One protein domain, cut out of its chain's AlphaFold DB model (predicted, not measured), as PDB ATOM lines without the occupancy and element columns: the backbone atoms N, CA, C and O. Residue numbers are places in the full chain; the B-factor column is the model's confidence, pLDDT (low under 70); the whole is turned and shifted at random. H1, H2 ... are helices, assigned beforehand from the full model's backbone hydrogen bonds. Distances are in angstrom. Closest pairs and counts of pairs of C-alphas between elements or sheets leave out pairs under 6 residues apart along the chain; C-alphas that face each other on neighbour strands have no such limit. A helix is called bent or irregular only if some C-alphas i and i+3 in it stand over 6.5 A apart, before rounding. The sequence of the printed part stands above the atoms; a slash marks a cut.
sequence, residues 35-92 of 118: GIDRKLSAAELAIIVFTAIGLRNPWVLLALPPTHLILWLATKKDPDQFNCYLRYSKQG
ATOM      1  N   GLY A  35     -29.336  -6.162  22.675       71.94
ATOM      2  CA  GLY A  35     -28.712  -5.563  23.864       71.94
ATOM      3  C   GLY A  35     -29.264  -6.030  25.218       71.94
ATOM      4  O   GLY A  35     -28.815  -5.523  26.241       71.94
ATOM      5  N   ILE A  36     -30.187  -7.000  25.243       79.25
ATOM      6  CA  ILE A  36     -30.737  -7.616  26.466       79.25
ATOM      7  C   ILE A  36     -30.453  -9.128  26.463       79.25
ATOM      8  O   ILE A  36     -30.276  -9.737  25.409       79.25
ATOM      9  N   ASP A  37     -30.419  -9.770  27.633       82.06
ATOM     10  CA  ASP A  37     -30.410 -11.237  27.742       82.06
ATOM     11  C   ASP A  37     -31.609 -11.849  26.985       82.06
ATOM     12  O   ASP A  37     -32.766 -11.481  27.209       82.06
ATOM     13  N   ARG A  38     -31.339 -12.840  26.123       81.50
ATOM     14  CA  ARG A  38     -32.345 -13.576  25.337       81.50
ATOM     15  C   ARG A  38     -33.494 -14.132  26.185       81.50
ATOM     16  O   ARG A  38     -34.619 -14.232  25.704       81.50
ATOM     17  N   LYS A  39     -33.232 -14.541  27.430       83.25
ATOM     18  CA  LYS A  39     -34.282 -15.069  28.315       83.25
ATOM     19  C   LYS A  39     -35.279 -13.988  28.713       83.25
ATOM     20  O   LYS A  39     -36.471 -14.268  28.790       83.25
ATOM     21  N   LEU A  40     -34.790 -12.775  28.961       84.69
ATOM     22  CA  LEU A  40     -35.621 -11.645  29.357       84.69
ATOM     23  C   LEU A  40     -36.418 -11.112  28.168       84.69
ATOM     24  O   LEU A  40     -37.621 -10.916  28.306       84.69
ATOM     25  N   SER A  41     -35.793 -10.981  26.992       87.44
ATOM     26  CA  SER A  41     -36.509 -10.561  25.780       87.44
ATOM     27  C   SER A  41     -37.596 -11.564  25.373       87.44
ATOM     28  O   SER A  41     -38.703 -11.170  25.007       87.44
ATOM     29  N   ALA A  42     -37.328 -12.869  25.491       89.44
ATOM     30  CA  ALA A  42     -38.327 -13.903  25.230       89.44
ATOM     31  C   ALA A  42     -39.478 -13.876  26.250       89.44
ATOM     32  O   ALA A  42     -40.633 -14.063  25.869       89.44
ATOM     33  N   ALA A  43     -39.178 -13.638  27.532       90.50
ATOM     34  CA  ALA A  43     -40.197 -13.520  28.573       90.50
ATOM     35  C   ALA A  43     -41.093 -12.293  28.355       90.50
ATOM     36  O   ALA A  43     -42.312 -12.409  28.439       90.50
ATOM     37  N   GLU A  44     -40.502 -11.145  28.022       92.31
ATOM     38  CA  GLU A  44     -41.227  -9.921  27.684       92.31
ATOM     39  C   GLU A  44     -42.179 -10.141  26.502       92.31
ATOM     40  O   GLU A  44     -43.381  -9.886  26.612       92.31
ATOM     41  N   LEU A  45     -41.662 -10.686  25.396       92.56
ATOM     42  CA  LEU A  45     -42.463 -10.963  24.208       92.56
ATOM     43  C   LEU A  45     -43.607 -11.928  24.527       92.56
ATOM     44  O   LEU A  45     -44.742 -11.683  24.120       92.56
ATOM     45  N   ALA A  46     -43.339 -12.991  25.292       94.69
ATOM     46  CA  ALA A  46     -44.370 -13.930  25.713       94.69
ATOM     47  C   ALA A  46     -45.472 -13.226  26.520       94.69
ATOM     48  O   ALA A  46     -46.642 -13.361  26.176       94.69
ATOM     49  N   ILE A  47     -45.121 -12.437  27.542       93.94
ATOM     50  CA  ILE A  47     -46.093 -11.725  28.388       93.94
ATOM     51  C   ILE A  47     -46.989 -10.813  27.544       93.94
ATOM     52  O   ILE A  47     -48.212 -10.850  27.689       93.94
ATOM     53  N   ILE A  48     -46.407 -10.029  26.637       93.75
ATOM     54  CA  ILE A  48     -47.162  -9.077  25.816       93.75
ATOM     55  C   ILE A  48     -48.073  -9.809  24.829       93.75
ATOM     56  O   ILE A  48     -49.250  -9.464  24.716       93.75
ATOM     57  N   VAL A  49     -47.577 -10.856  24.164       93.88
ATOM     58  CA  VAL A  49     -48.376 -11.658  23.227       93.88
ATOM     59  C   VAL A  49     -49.520 -12.372  23.949       93.88
ATOM     60  O   VAL A  49     -50.662 -12.296  23.498       93.88
ATOM     61  N   PHE A  50     -49.259 -13.010  25.095       95.38
ATOM     62  CA  PHE A  50     -50.304 -13.656  25.894       95.38
ATOM     63  C   PHE A  50     -51.356 -12.654  26.371       95.38
ATOM     64  O   PHE A  50     -52.549 -12.949  26.319       95.38
ATOM     65  N   THR A  51     -50.937 -11.454  26.773       93.88
ATOM     66  CA  THR A  51     -51.856 -10.385  27.185       93.88
ATOM     67  C   THR A  51     -52.706  -9.901  26.008       93.88
ATOM     68  O   THR A  51     -53.921  -9.774  26.146       93.88
ATOM     69  N   ALA A  52     -52.111  -9.697  24.827       93.69
ATOM     70  CA  ALA A  52     -52.836  -9.295  23.620       93.69
ATOM     71  C   ALA A  52     -53.886 -10.338  23.199       93.69
ATOM     72  O   ALA A  52     -55.014  -9.975  22.856       93.69
ATOM     73  N   ILE A  53     -53.543 -11.631  23.277       94.88
ATOM     74  CA  ILE A  53     -54.467 -12.739  23.000       94.88
ATOM     75  C   ILE A  53     -55.582 -12.786  24.052       94.88
ATOM     76  O   ILE A  53     -56.756 -12.870  23.692       94.88
ATOM     77  N   GLY A  54     -55.232 -12.701  25.341       94.38
ATOM     78  CA  GLY A  54     -56.185 -12.769  26.451       94.38
ATOM     79  C   GLY A  54     -57.209 -11.632  26.434       94.38
ATOM     80  O   GLY A  54     -58.396 -11.872  26.635       94.38
ATOM     81  N   LEU A  55     -56.771 -10.410  26.120       94.44
ATOM     82  CA  LEU A  55     -57.650  -9.243  25.984       94.44
ATOM     83  C   LEU A  55     -58.314  -9.147  24.600       94.44
ATOM     84  O   LEU A  55     -59.143  -8.261  24.392       94.44
ATOM     85  N   ARG A  56     -57.943 -10.015  23.645       92.56
ATOM     86  CA  ARG A  56     -58.329  -9.932  22.221       92.56
ATOM     87  C   ARG A  56     -58.104  -8.542  21.618       92.56
ATOM     88  O   ARG A  56     -58.842  -8.108  20.737       92.56
ATOM     89  N   ASN A  57     -57.082  -7.842  22.100       92.94
ATOM     90  CA  ASN A  57     -56.793  -6.477  21.702       92.94
ATOM     91  C   ASN A  57     -55.376  -6.395  21.113       92.94
ATOM     92  O   ASN A  57     -54.401  -6.366  21.870       92.94
ATOM     93  N   PRO A  58     -55.235  -6.328  19.775       90.19
ATOM     94  CA  PRO A  58     -53.924  -6.287  19.133       90.19
ATOM     95  C   PRO A  58     -53.161  -4.987  19.419       90.19
ATOM     96  O   PRO A  58     -51.937  -4.973  19.321       90.19
ATOM     97  N   TRP A  59     -53.841  -3.913  19.842       93.00
ATOM     98  CA  TRP A  59     -53.198  -2.645  20.202       93.00
ATOM     99  C   TRP A  59     -52.244  -2.776  21.394       93.00
ATOM    100  O   TRP A  59     -51.323  -1.974  21.530       93.00
ATOM    101  N   VAL A  60     -52.398  -3.820  22.216       91.50
ATOM    102  CA  VAL A  60     -51.485  -4.130  23.328       91.50
ATOM    103  C   VAL A  60     -50.057  -4.401  22.836       91.50
ATOM    104  O   VAL A  60     -49.105  -4.142  23.566       91.50
ATOM    105  N   LEU A  61     -49.867  -4.835  21.583       91.94
ATOM    106  CA  LEU A  61     -48.534  -5.051  21.009       91.94
ATOM    107  C   LEU A  61     -47.709  -3.758  20.901       91.94
ATOM    108  O   LEU A  61     -46.482  -3.825  20.923       91.94
ATOM    109  N   LEU A  62     -48.351  -2.582  20.855       92.56
ATOM    110  CA  LEU A  62     -47.642  -1.297  20.890       92.56
ATOM    111  C   LEU A  62     -46.907  -1.056  22.214       92.56
ATOM    112  O   LEU A  62     -46.032  -0.196  22.266       92.56
ATOM    113  N   ALA A  63     -47.217  -1.818  23.268       90.69
ATOM    114  CA  ALA A  63     -46.484  -1.759  24.527       90.69
ATOM    115  C   ALA A  63     -45.067  -2.347  24.423       90.69
ATOM    116  O   ALA A  63     -44.227  -1.997  25.243       90.69
ATOM    117  N   LEU A  64     -44.776  -3.177  23.412       91.88
ATOM    118  CA  LEU A  64     -43.476  -3.836  23.250       91.88
ATOM    119  C   LEU A  64     -42.297  -2.851  23.121       91.88
ATOM    120  O   LEU A  64     -41.347  -2.980  23.888       91.88
ATOM    121  N   PRO A  65     -42.298  -1.860  22.207       91.81
ATOM    122  CA  PRO A  65     -41.191  -0.910  22.115       91.81
ATOM    123  C   PRO A  65     -40.875  -0.149  23.420       91.81
ATOM    124  O   PRO A  65     -39.698  -0.114  23.791       91.81
ATOM    125  N   PRO A  66     -41.845   0.447  24.148       93.75
ATOM    126  CA  PRO A  66     -41.530   1.157  25.384       93.75
ATOM    127  C   PRO A  66     -41.082   0.222  26.512       93.75
ATOM    128  O   PRO A  66     -40.143   0.570  27.228       93.75
ATOM    129  N   THR A  67     -41.685  -0.961  26.671       91.50
ATOM    130  CA  THR A  67     -41.232  -1.919  27.695       91.50
ATOM    131  C   THR A  67     -39.825  -2.425  27.394       91.50
ATOM    132  O   THR A  67     -38.998  -2.497  28.306       91.50
ATOM    133  N   HIS A  68     -39.512  -2.645  26.114       90.56
ATOM    134  CA  HIS A  68     -38.213  -3.156  25.700       90.56
ATOM    135  C   HIS A  68     -37.126  -2.110  25.914       90.56
ATOM    136  O   HIS A  68     -36.034  -2.430  26.378       90.56
ATOM    137  N   LEU A  69     -37.433  -0.835  25.653       90.62
ATOM    138  CA  LEU A  69     -36.527   0.275  25.934       90.62
ATOM    139  C   LEU A  69     -36.227   0.397  27.435       90.62
ATOM    140  O   LEU A  69     -35.071   0.576  27.814       90.62
ATOM    141  N   ILE A  70     -37.247   0.283  28.290       89.62
ATOM    142  CA  ILE A  70     -37.074   0.325  29.750       89.62
ATOM    143  C   ILE A  70     -36.194  -0.840  30.209       89.62
ATOM    144  O   ILE A  70     -35.255  -0.644  30.981       89.62
ATOM    145  N   LEU A  71     -36.467  -2.045  29.706       87.38
ATOM    146  CA  LEU A  71     -35.697  -3.236  30.036       87.38
ATOM    147  C   LEU A  71     -34.248  -3.109  29.552       87.38
ATOM    148  O   LEU A  71     -33.325  -3.422  30.299       87.38
ATOM    149  N   TRP A  72     -34.045  -2.566  28.350       87.94
ATOM    150  CA  TRP A  72     -32.724  -2.293  27.796       87.94
ATOM    151  C   TRP A  72     -31.943  -1.312  28.662       87.94
ATOM    152  O   TRP A  72     -30.791  -1.582  28.992       87.94
ATOM    153  N   LEU A  73     -32.558  -0.206  29.092       87.75
ATOM    154  CA  LEU A  73     -31.923   0.749  30.003       87.75
ATOM    155  C   LEU A  73     -31.551   0.102  31.343       87.75
ATOM    156  O   LEU A  73     -30.470   0.376  31.865       87.75
ATOM    157  N   ALA A  74     -32.403  -0.783  31.868       84.56
ATOM    158  CA  ALA A  74     -32.140  -1.507  33.107       84.56
ATOM    159  C   ALA A  74     -30.978  -2.509  32.974       84.56
ATOM    160  O   ALA A  74     -30.178  -2.635  33.899       84.56
ATOM    161  N   THR A  75     -30.844  -3.191  31.832       82.31
ATOM    162  CA  THR A  75     -29.794  -4.203  31.606       82.31
ATOM    163  C   THR A  75     -28.546  -3.666  30.907       82.31
ATOM    164  O   THR A  75     -27.573  -4.399  30.764       82.31
ATOM    165  N   LYS A  76     -28.535  -2.396  30.478       82.31
ATOM    166  CA  LYS A  76     -27.422  -1.789  29.724       82.31
ATOM    167  C   LYS A  76     -26.091  -1.843  30.472       82.31
ATOM    168  O   LYS A  76     -25.043  -1.950  29.843       82.31
ATOM    169  N   LYS A  77     -26.123  -1.706  31.801       79.38
ATOM    170  CA  LYS A  77     -24.917  -1.664  32.639       79.38
ATOM    171  C   LYS A  77     -24.345  -3.055  32.903       79.38
ATOM    172  O   LYS A  77     -23.131  -3.214  32.887       79.38
ATOM    173  N   ASP A  78     -25.215  -4.026  33.160       77.94
ATOM    174  CA  ASP A  78     -24.825  -5.403  33.435       77.94
ATOM    175  C   ASP A  78     -25.928  -6.367  32.951       77.94
ATOM    176  O   ASP A  78     -27.009  -6.432  33.551       77.94
ATOM    177  N   PRO A  79     -25.682  -7.129  31.869       74.81
ATOM    178  CA  PRO A  79     -26.661  -8.072  31.339       74.81
ATOM    179  C   PRO A  79     -26.874  -9.295  32.241       74.81
ATOM    180  O   PRO A  79     -27.876 -10.000  32.092       74.81
ATOM    181  N   ASP A  80     -25.963  -9.564  33.179       79.25
ATOM    182  CA  ASP A  80     -26.059 -10.686  34.110       79.25
ATOM    183  C   ASP A  80     -26.705 -10.325  35.448       79.25
ATOM    184  O   ASP A  80     -27.083 -11.232  36.200       79.25
ATOM    185  N   GLN A  81     -26.951  -9.037  35.706       81.88
ATOM    186  CA  GLN A  81     -27.552  -8.540  36.945       81.88
ATOM    187  C   GLN A  81     -28.814  -9.319  37.337       81.88
ATOM    188  O   GLN A  81     -28.974  -9.712  38.493       81.88
ATOM    189  N   PHE A  82     -29.688  -9.615  36.372       81.81
ATOM    190  CA  PHE A  82     -30.937 -10.325  36.642       81.81
ATOM    191  C   PHE A  82     -30.718 -11.796  37.019       81.81
ATOM    192  O   PHE A  82     -31.401 -12.321  37.896       81.81
ATOM    193  N   ASN A  83     -29.747 -12.477  36.398       82.50
ATOM    194  CA  ASN A  83     -29.424 -13.866  36.739       82.50
ATOM    195  C   ASN A  83     -28.722 -13.954  38.095       82.50
ATOM    196  O   ASN A  83     -29.036 -14.853  38.877       82.50
ATOM    197  N   CYS A  84     -27.811 -13.025  38.383       83.62
ATOM    198  CA  CYS A  84     -27.172 -12.896  39.688       83.62
ATOM    199  C   CYS A  84     -28.220 -12.638  40.774       83.62
ATOM    200  O   CYS A  84     -28.259 -13.370  41.759       83.62
ATOM    201  N   TYR A  85     -29.142 -11.702  40.541       84.81
ATOM    202  CA  TYR A  85     -30.250 -11.427  41.452       84.81
ATOM    203  C   TYR A  85     -31.162 -12.643  41.647       84.81
ATOM    204  O   TYR A  85     -31.460 -13.006  42.777       84.81
ATOM    205  N   LEU A  86     -31.567 -13.334  40.576       83.88
ATOM    206  CA  LEU A  86     -32.385 -14.550  40.672       83.88
ATOM    207  C   LEU A  86     -31.695 -15.654  41.470       83.88
ATOM    208  O   LEU A  86     -32.350 -16.362  42.233       83.88
ATOM    209  N   ARG A  87     -30.388 -15.841  41.269       83.06
ATOM    210  CA  ARG A  87     -29.594 -16.810  42.033       83.06
ATOM    211  C   ARG A  87     -29.517 -16.401  43.496       83.06
ATOM    212  O   ARG A  87     -29.802 -17.236  44.344       83.06
ATOM    213  N   TYR A  88     -29.236 -15.132  43.769       82.75
ATOM    214  CA  TYR A  88     -29.164 -14.576  45.114       82.75
ATOM    215  C   TYR A  88     -30.505 -14.662  45.857       82.75
ATOM    216  O   TYR A  88     -30.583 -15.221  46.943       82.75
ATOM    217  N   SER A  89     -31.598 -14.229  45.230       80.56
ATOM    218  CA  SER A  89     -32.964 -14.334  45.756       80.56
ATOM    219  C   SER A  89     -33.344 -15.787  46.060       80.56
ATOM    220  O   SER A  89     -33.947 -16.080  47.090       80.56
ATOM    221  N   LYS A  90     -32.940 -16.729  45.196       71.81
ATOM    222  CA  LYS A  90     -33.112 -18.167  45.443       71.81
ATOM    223  C   LYS A  90     -32.230 -18.686  46.575       71.81
ATOM    224  O   LYS A  90     -32.602 -19.682  47.198       71.81
ATOM    225  N   GLN A  91     -31.066 -18.087  46.770       71.38
ATOM    226  CA  GLN A  91     -30.109 -18.464  47.795       71.38
ATOM    227  C   GLN A  91     -30.576 -17.994  49.179       71.38
ATOM    228  O   GLN A  91     -30.391 -18.741  50.139       71.38
ATOM    229  N   GLY A  92     -31.246 -16.836  49.253       62.84
ATOM    230  CA  GLY A  92     -31.593 -16.158  50.501       62.84
ATOM    231  C   GLY A  92     -30.338 -15.703  51.251       62.84
ATOM    232  O   GLY A  92     -29.267 -16.284  51.086       62.84
TER     233      GLY A  92
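Overview. This is residues 35 to 92 of the 118 residues of the protein "Type VI secretion protein" of Ralstonia pickettii (UniProt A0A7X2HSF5). A long helical hairpin, H2 and H1 side by side and running opposite ways, makes the body, and a shorter third helix, H3, turns off at about a right angle beyond the end of H2 and sticks out with residues 84 to 92. The printed part has 58 residues with three named helices, in the order H1, H2, H3, and no named strand; the class is all helix. The whole is loose, with a radius of gyration of the C-alphas of 13.4 A, and elongated, spanning 39 by 23 by 15 A.

Along the chain. Start with the longest helix, H2, residues 58 to 75: find C-alpha 58 at (-53.924, -6.287, 19.133), from where it runs 27.2 A to C-alpha 75 at (-29.794, -4.203, 31.606). It has a kink of 26 degrees near residue 66, and it is irregular, but only just: C-alphas 62 and 65 are 6.6 A apart. Before it, H1 takes residues 38 to 54 and measures 23.9 A. After it, H3 takes residues 81 to 91, 14.9 A long, and ends at C-alpha 91, (-30.109, -18.464, 47.795).

Arrangement. Look at Ala 52 and Val 60, whose C-alphas, 5.3 A apart, are the closest of H1 and H2. These two helices touch and form a helical hairpin, at a shallow tilt of 23 degrees, opposite ways. H3 is close to H2 but not clearly touching it; their closest C-alphas, those of Thr 75 and Gln 81, are 7.2 A apart. Their lines are about perpendicular, at 84 degrees. H1 and H3 are apart. In H1 and H3 every O i to N i+4 pair is within hydrogen-bond range; in H2, 9 of 14 are.

Size, cuts and confidence. The two C-alphas farthest apart are those of Pro 58 and Gly 92, at 39.7 A. The printed part has no cut, and both links, H1 to H2 and H2 to H3, are tight. The mean pLDDT of the printed part is 86.7, and look to residue 92 for the one value under 70.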